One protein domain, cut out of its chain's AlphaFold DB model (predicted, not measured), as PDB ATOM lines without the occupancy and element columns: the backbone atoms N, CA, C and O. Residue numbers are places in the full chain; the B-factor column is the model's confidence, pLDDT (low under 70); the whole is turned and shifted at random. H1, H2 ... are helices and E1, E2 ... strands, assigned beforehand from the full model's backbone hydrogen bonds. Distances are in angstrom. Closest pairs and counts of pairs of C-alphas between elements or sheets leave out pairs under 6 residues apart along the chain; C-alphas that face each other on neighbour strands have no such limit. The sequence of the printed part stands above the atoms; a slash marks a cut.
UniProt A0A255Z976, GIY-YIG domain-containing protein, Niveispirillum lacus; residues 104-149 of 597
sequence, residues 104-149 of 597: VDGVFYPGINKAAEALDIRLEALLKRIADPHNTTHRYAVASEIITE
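This is residues 104 to 149 of the 597 residues of the protein "GIY-YIG domain-containing protein" of Niveispirillum lacus (UniProt A0A255Z976). Two short helices, H1 and H2, meet at a steep corner and, with the short strand E1 near H1, make a small body; a third helix, H3, leads away from the far end of H2 as an arm. Residues 142 to 149, of which 142 to 147 belong to H3, stick out free. The printed part has 46 residues, mostly helix, in the order E1, H1, H2, H3. It is only just compact, close to loose, with a radius of gyration of the C-alphas of 11.2 A, and its flat outline spans 35 by 21 by 11 A.

Start at Val 104 and go on to C-alpha 107 at (48.474, -20.024, -5.771), where E1, residues 107 to 109, begins. H1 holds residues 112 to 118 and is 9.8 A long. Find C-alpha 123 at (39.701, -33.441, -8.562); from there H2 runs 12.2 A to residue 131. H3, residues 136 to 147, runs 16.1 A to C-alpha 147 at (54.672, -17.231, 10.832).

E1 pairs with no named strand; its closest C-alpha to H1 is that of Tyr 109, 5.4 A from that of Ala 115. H1 and H2 touch, closest at the C-alphas of Ala 116 and Leu 123, 5.4 A apart. They run opposite ways at a steep tilt of 69.6 degrees, only just short of about perpendicular. H2 and H3 only just touch, with 3 pairs of C-alphas within 8 A, and only at the corner by their link. H3 does this with residues 137 to 138 alone; the closest C-alphas, of Ile 130 and Thr 137, are 6.7 A apart. H2 and H3 run the same way at a steep tilt of 55 degrees. H1 and H3 are apart, and E1 is apart from H2 and H3. In H1 and H2 every O i to N i+4 pair is within hydrogen-bond range, in H3 7 of 8.

The two C-alphas farthest apart, of Arg 122 and Glu 149, are 35.5 A apart. The printed part has no cut, and its three links are tight. Look at the B-factor column: residues 136 to 149 are under 70, and H3 has a mean pLDDT of 46.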
ATOM      1  N   VAL A 104      47.487 -24.137  -3.970       94.06
ATOM      2  CA  VAL A 104      48.041 -25.200  -4.816       94.06
ATOM      3  C   VAL A 104      49.155 -24.588  -5.647       94.06
ATOM      4  O   VAL A 104      48.944 -23.604  -6.351       94.06
ATOM      5  N   ASP A 105      50.356 -25.136  -5.501       92.88
ATOM      6  CA  ASP A 105      51.597 -24.661  -6.120       92.88
ATOM      7  C   ASP A 105      51.893 -23.178  -5.822       92.88
ATOM      8  O   ASP A 105      52.381 -22.438  -6.672       92.88
ATOM      9  N   GLY A 106      51.570 -22.729  -4.604       90.44
ATOM     10  CA  GLY A 106      51.749 -21.336  -4.176       90.44
ATOM     11  C   GLY A 106      50.657 -20.368  -4.646       90.44
ATOM     12  O   GLY A 106      50.736 -19.183  -4.337       90.44
ATOM     13  N   VAL A 107      49.621 -20.842  -5.346       91.25
ATOM     14  CA  VAL A 107      48.474 -20.024  -5.771       91.25
ATOM     15  C   VAL A 107      47.272 -20.305  -4.876       91.25
ATOM     16  O   VAL A 107      46.926 -21.459  -4.648       91.25
ATOM     17  N   PHE A 108      46.628 -19.257  -4.367       89.69
ATOM     18  CA  PHE A 108      45.416 -19.364  -3.555       89.69
ATOM     19  C   PHE A 108      44.181 -19.593  -4.432       89.69
ATOM     20  O   PHE A 108      43.912 -18.819  -5.352       89.69
ATOM     21  N   TYR A 109      43.386 -20.604  -4.098       89.25
ATOM     22  CA  TYR A 109      42.109 -20.890  -4.739       89.25
ATOM     23  C   TYR A 109      40.978 -20.863  -3.710       89.25
ATOM     24  O   TYR A 109      41.155 -21.400  -2.620       89.25
ATOM     25  N   PRO A 110      39.781 -20.353  -4.055       76.31
ATOM     26  CA  PRO A 110      38.631 -20.284  -3.143       76.31
ATOM     27  C   PRO A 110      38.048 -21.632  -2.709       76.31
ATOM     28  O   PRO A 110      37.020 -21.646  -2.046       76.31
ATOM     29  N   GLY A 111      38.627 -22.744  -3.161       85.25
ATOM     30  CA  GLY A 111      38.210 -24.090  -2.812       85.25
ATOM     31  C   GLY A 111      38.787 -25.137  -3.744       85.25
ATOM     32  O   GLY A 111      39.175 -24.838  -4.874       85.25
ATOM     33  N   ILE A 112      38.826 -26.387  -3.287       86.12
ATOM     34  CA  ILE A 112      39.495 -27.466  -4.022       86.12
ATOM     35  C   ILE A 112      38.903 -27.723  -5.414       86.12
ATOM     36  O   ILE A 112      39.638 -27.965  -6.364       86.12
ATOM     37  N   ASN A 113      37.587 -27.576  -5.570       83.38
ATOM     38  CA  ASN A 113      36.938 -27.700  -6.876       83.38
ATOM     39  C   ASN A 113      37.347 -26.560  -7.818       83.38
ATOM     40  O   ASN A 113      37.569 -26.794  -9.001       83.38
ATOM     41  N   LYS A 114      37.501 -25.339  -7.286       87.25
ATOM     42  CA  LYS A 114      37.953 -24.176  -8.062       87.25
ATOM     43  C   LYS A 114      39.427 -24.268  -8.430       87.25
ATOM     44  O   LYS A 114      39.790 -23.865  -9.526       87.25
ATOM     45  N   ALA A 115      40.247 -24.847  -7.561       93.75
ATOM     46  CA  ALA A 115      41.621 -25.192  -7.891       93.75
ATOM     47  C   ALA A 115      41.698 -26.247  -9.001       93.75
ATOM     48  O   ALA A 115      42.470 -26.081  -9.936       93.75
ATOM     49  N   ALA A 116      40.883 -27.304  -8.930       93.88
ATOM     50  CA  ALA A 116      40.871 -28.367  -9.935       93.88
ATOM     51  C   ALA A 116      40.457 -27.831 -11.314       93.88
ATOM     52  O   ALA A 116      41.126 -28.104 -12.307       93.88
ATOM     53  N   GLU A 117      39.403 -27.009 -11.347       93.00
ATOM     54  CA  GLU A 117      38.918 -26.319 -12.546       93.00
ATOM     55  C   GLU A 117      39.979 -25.371 -13.129       93.00
ATOM     56  O   GLU A 117      40.280 -25.443 -14.316       93.00
ATOM     57  N   ALA A 118      40.590 -24.515 -12.301       95.44
ATOM     58  CA  ALA A 118      41.581 -23.539 -12.756       95.44
ATOM     59  C   ALA A 118      42.890 -24.176 -13.252       95.44
ATOM     60  O   ALA A 118      43.554 -23.619 -14.123       95.44
ATOM     61  N   LEU A 119      43.260 -25.332 -12.698       95.75
ATOM     62  CA  LEU A 119      44.442 -26.095 -13.098       95.75
ATOM     63  C   LEU A 119      44.161 -27.089 -14.235       95.75
ATOM     64  O   LEU A 119      45.092 -27.769 -14.661       95.75
ATOM     65  N   ASP A 120      42.911 -27.191 -14.698       97.12
ATOM     66  CA  ASP A 120      42.441 -28.180 -15.678       97.12
ATOM     67  C   ASP A 120      42.869 -29.621 -15.333       97.12
ATOM     68  O   ASP A 120      43.356 -30.397 -16.157       97.12
ATOM     69  N   ILE A 121      42.723 -29.990 -14.058       97.06
ATOM     70  CA  ILE A 121      43.017 -31.340 -13.570       97.06
ATOM     71  C   ILE A 121      41.802 -31.937 -12.875       97.06
ATOM     72  O   ILE A 121      41.030 -31.257 -12.204       97.06
ATOM     73  N   ARG A 122      41.650 -33.260 -12.988       96.44
ATOM     74  CA  ARG A 122      40.608 -33.985 -12.248       96.44
ATOM     75  C   ARG A 122      40.794 -33.783 -10.745       96.44
ATOM     76  O   ARG A 122      41.926 -33.799 -10.256       96.44
ATOM     77  N   LEU A 123      39.690 -33.667 -10.009       91.06
ATOM     78  CA  LEU A 123      39.701 -33.441  -8.562       91.06
ATOM     79  C   LEU A 123      40.542 -34.492  -7.815       91.06
ATOM     80  O   LEU A 123      41.295 -34.151  -6.907       91.06
ATOM     81  N   GLU A 124      40.492 -35.758  -8.236       95.06
ATOM     82  CA  GLU A 124      41.290 -36.839  -7.645       95.06
ATOM     83  C   GLU A 124      42.796 -36.655  -7.885       95.06
ATOM     84  O   GLU A 124      43.610 -37.010  -7.030       95.06
ATOM     85  N   ALA A 125      43.180 -36.104  -9.041       96.81
ATOM     86  CA  ALA A 125      44.571 -35.791  -9.351       96.81
ATOM     87  C   ALA A 125      45.055 -34.592  -8.527       96.81
ATOM     88  O   ALA A 125      46.168 -34.629  -8.003       96.81
ATOM     89  N   LEU A 126      44.207 -33.575  -8.340       95.12
ATOM     90  CA  LEU A 126      44.521 -32.449  -7.467       95.12
ATOM     91  C   LEU A 126      44.687 -32.883  -6.007       95.12
ATOM     92  O   LEU A 126      45.648 -32.488  -5.356       95.12
ATOM     93  N   LEU A 127      43.789 -33.723  -5.492       90.69
ATOM     94  CA  LEU A 127      43.886 -34.252  -4.130       90.69
ATOM     95  C   LEU A 127      45.197 -35.016  -3.914       90.69
ATOM     96  O   LEU A 127      45.871 -34.798  -2.910       90.69
ATOM     97  N   LYS A 128      45.599 -35.857  -4.878       95.31
ATOM     98  CA  LYS A 128      46.911 -36.527  -4.851       95.31
ATOM     99  C   LYS A 128      48.066 -35.528  -4.881       95.31
ATOM    100  O   LYS A 128      49.036 -35.720  -4.162       95.31
ATOM    101  N   ARG A 129      47.947 -34.464  -5.680       94.00
ATOM    102  CA  ARG A 129      48.950 -33.400  -5.799       94.00
ATOM    103  C   ARG A 129      49.111 -32.604  -4.505       94.00
ATOM    104  O   ARG A 129      50.238 -32.306  -4.137       94.00
ATOM    105  N   ILE A 130      48.021 -32.266  -3.814       91.31
ATOM    106  CA  ILE A 130      48.057 -31.565  -2.517       91.31
ATOM    107  C   ILE A 130      48.611 -32.485  -1.420       91.31
ATOM    108  O   ILE A 130      49.327 -32.025  -0.536       91.31
ATOM    109  N   ALA A 131      48.302 -33.783  -1.485       87.25
ATOM    110  CA  ALA A 131      48.780 -34.776  -0.526       87.25
ATOM    111  C   ALA A 131      50.252 -35.186  -0.722       87.25
ATOM    112  O   ALA A 131      50.793 -35.884   0.134       87.25
ATOM    113  N   ASP A 132      50.894 -34.794  -1.829       89.31
ATOM    114  CA  ASP A 132      52.300 -35.096  -2.087       89.31
ATOM    115  C   ASP A 132      53.201 -34.271  -1.139       89.31
ATOM    116  O   ASP A 132      53.211 -33.039  -1.223       89.31
ATOM    117  N   PRO A 133      53.982 -34.908  -0.244       77.81
ATOM    118  CA  PRO A 133      54.869 -34.209   0.691       77.81
ATOM    119  C   PRO A 133      56.002 -33.432  -0.002       77.81
ATOM    120  O   PRO A 133      56.634 -32.568   0.614       77.81
ATOM    121  N   HIS A 134      56.267 -33.701  -1.281       79.31
ATOM    122  CA  HIS A 134      57.208 -32.929  -2.087       79.31
ATOM    123  C   HIS A 134      56.576 -31.683  -2.721       79.31
ATOM    124  O   HIS A 134      57.306 -30.843  -3.252       79.31
ATOM    125  N   ASN A 135      55.251 -31.513  -2.637       77.12
ATOM    126  CA  ASN A 135      54.582 -30.317  -3.128       77.12
ATOM    127  C   ASN A 135      54.877 -29.117  -2.213       77.12
ATOM    128  O   ASN A 135      54.680 -29.155  -0.995       77.12
ATOM    129  N   THR A 136      55.310 -28.013  -2.821       61.22
ATOM    130  CA  THR A 136      55.570 -26.723  -2.166       61.22
ATOM    131  C   THR A 136      54.387 -26.239  -1.328       61.22
ATOM    132  O   THR A 136      54.581 -25.665  -0.263       61.22
ATOM    133  N   THR A 137      53.164 -26.555  -1.743       60.28
ATOM    134  CA  THR A 137      51.915 -26.275  -1.024       60.28
ATOM    135  C   THR A 137      51.908 -26.797   0.413       60.28
ATOM    136  O   THR A 137      51.539 -26.067   1.334       60.28
ATOM    137  N   HIS A 138      52.345 -28.043   0.625       54.31
ATOM    138  CA  HIS A 138      52.369 -28.642   1.958       54.31
ATOM    139  C   HIS A 138      53.394 -27.929   2.855       54.31
ATOM    140  O   HIS A 138      53.166 -27.769   4.054       54.31
ATOM    141  N   ARG A 139      54.492 -27.440   2.265       42.78
ATOM    142  CA  ARG A 139      55.537 -26.686   2.969       42.78
ATOM    143  C   ARG A 139      55.071 -25.283   3.366       42.78
ATOM    144  O   ARG A 139      55.356 -24.854   4.479       42.78
ATOM    145  N   TYR A 140      54.306 -24.603   2.509       49.78
ATOM    146  CA  TYR A 140      53.770 -23.266   2.800       49.78
ATOM    147  C   TYR A 140      52.633 -23.271   3.825       49.78
ATOM    148  O   TYR A 140      52.593 -22.376   4.661       49.78
ATOM    149  N   ALA A 141      51.745 -24.272   3.818       49.91
ATOM    150  CA  ALA A 141      50.682 -24.370   4.825       49.91
ATOM    151  C   ALA A 141      51.252 -24.522   6.249       49.91
ATOM    152  O   ALA A 141      50.787 -23.867   7.176       49.91
ATOM    153  N   VAL A 142      52.316 -25.320   6.398       45.44
ATOM    154  CA  VAL A 142      53.011 -25.530   7.681       45.44
ATOM    155  C   VAL A 142      53.801 -24.289   8.111       45.44
ATOM    156  O   VAL A 142      53.825 -23.959   9.291       45.44
ATOM    157  N   ALA A 143      54.426 -23.574   7.171       36.25
ATOM    158  CA  ALA A 143      55.145 -22.336   7.475       36.25
ATOM    159  C   ALA A 143      54.192 -21.176   7.826       36.25
ATOM    160  O   ALA A 143      54.466 -20.414   8.747       36.25
ATOM    161  N   SER A 144      53.053 -21.064   7.136       35.62
ATOM    162  CA  SER A 144      52.073 -19.991   7.333       35.62
ATOM    163  C   SER A 144      51.413 -20.026   8.709       35.62
ATOM    164  O   SER A 144      51.244 -18.959   9.283       35.62
ATOM    165  N   GLU A 145      51.059 -21.201   9.250       41.12
ATOM    166  CA  GLU A 145      50.476 -21.308  10.604       41.12
ATOM    167  C   GLU A 145      51.458 -20.864  11.702       41.12
ATOM    168  O   GLU A 145      51.036 -20.385  12.751       41.12
ATOM    169  N   ILE A 146      52.766 -20.980  11.458       38.72
ATOM    170  CA  ILE A 146      53.824 -20.646  12.424       38.72
ATOM    171  C   ILE A 146      54.244 -19.173  12.310       38.72
ATOM    172  O   ILE A 146      54.535 -18.529  13.317       38.72
ATOM    173  N   ILE A 147      54.252 -18.617  11.096       41.00
ATOM    174  CA  ILE A 147      54.672 -17.231  10.832       41.00
ATOM    175  C   ILE A 147      53.616 -16.214  11.299       41.00
ATOM    176  O   ILE A 147      53.966 -15.088  11.646       41.00
ATOM    177  N   THR A 148      52.335 -16.591  11.399       39.31
ATOM    178  CA  THR A 148      51.277 -15.678  11.873       39.31
ATOM    179  C   THR A 148      51.397 -15.229  13.334       39.31
ATOM    180  O   THR A 148      50.720 -14.273  13.700       39.31
ATOM    181  N   GLU A 149      52.269 -15.825  14.156       40.38
ATOM    182  CA  GLU A 149      52.471 -15.376  15.545       40.38
ATOM    183  C   GLU A 149      53.796 -14.641  15.811       40.38
ATOM    184  O   GLU A 149      53.910 -13.994  16.850       40.38
TER     185      GLU A 149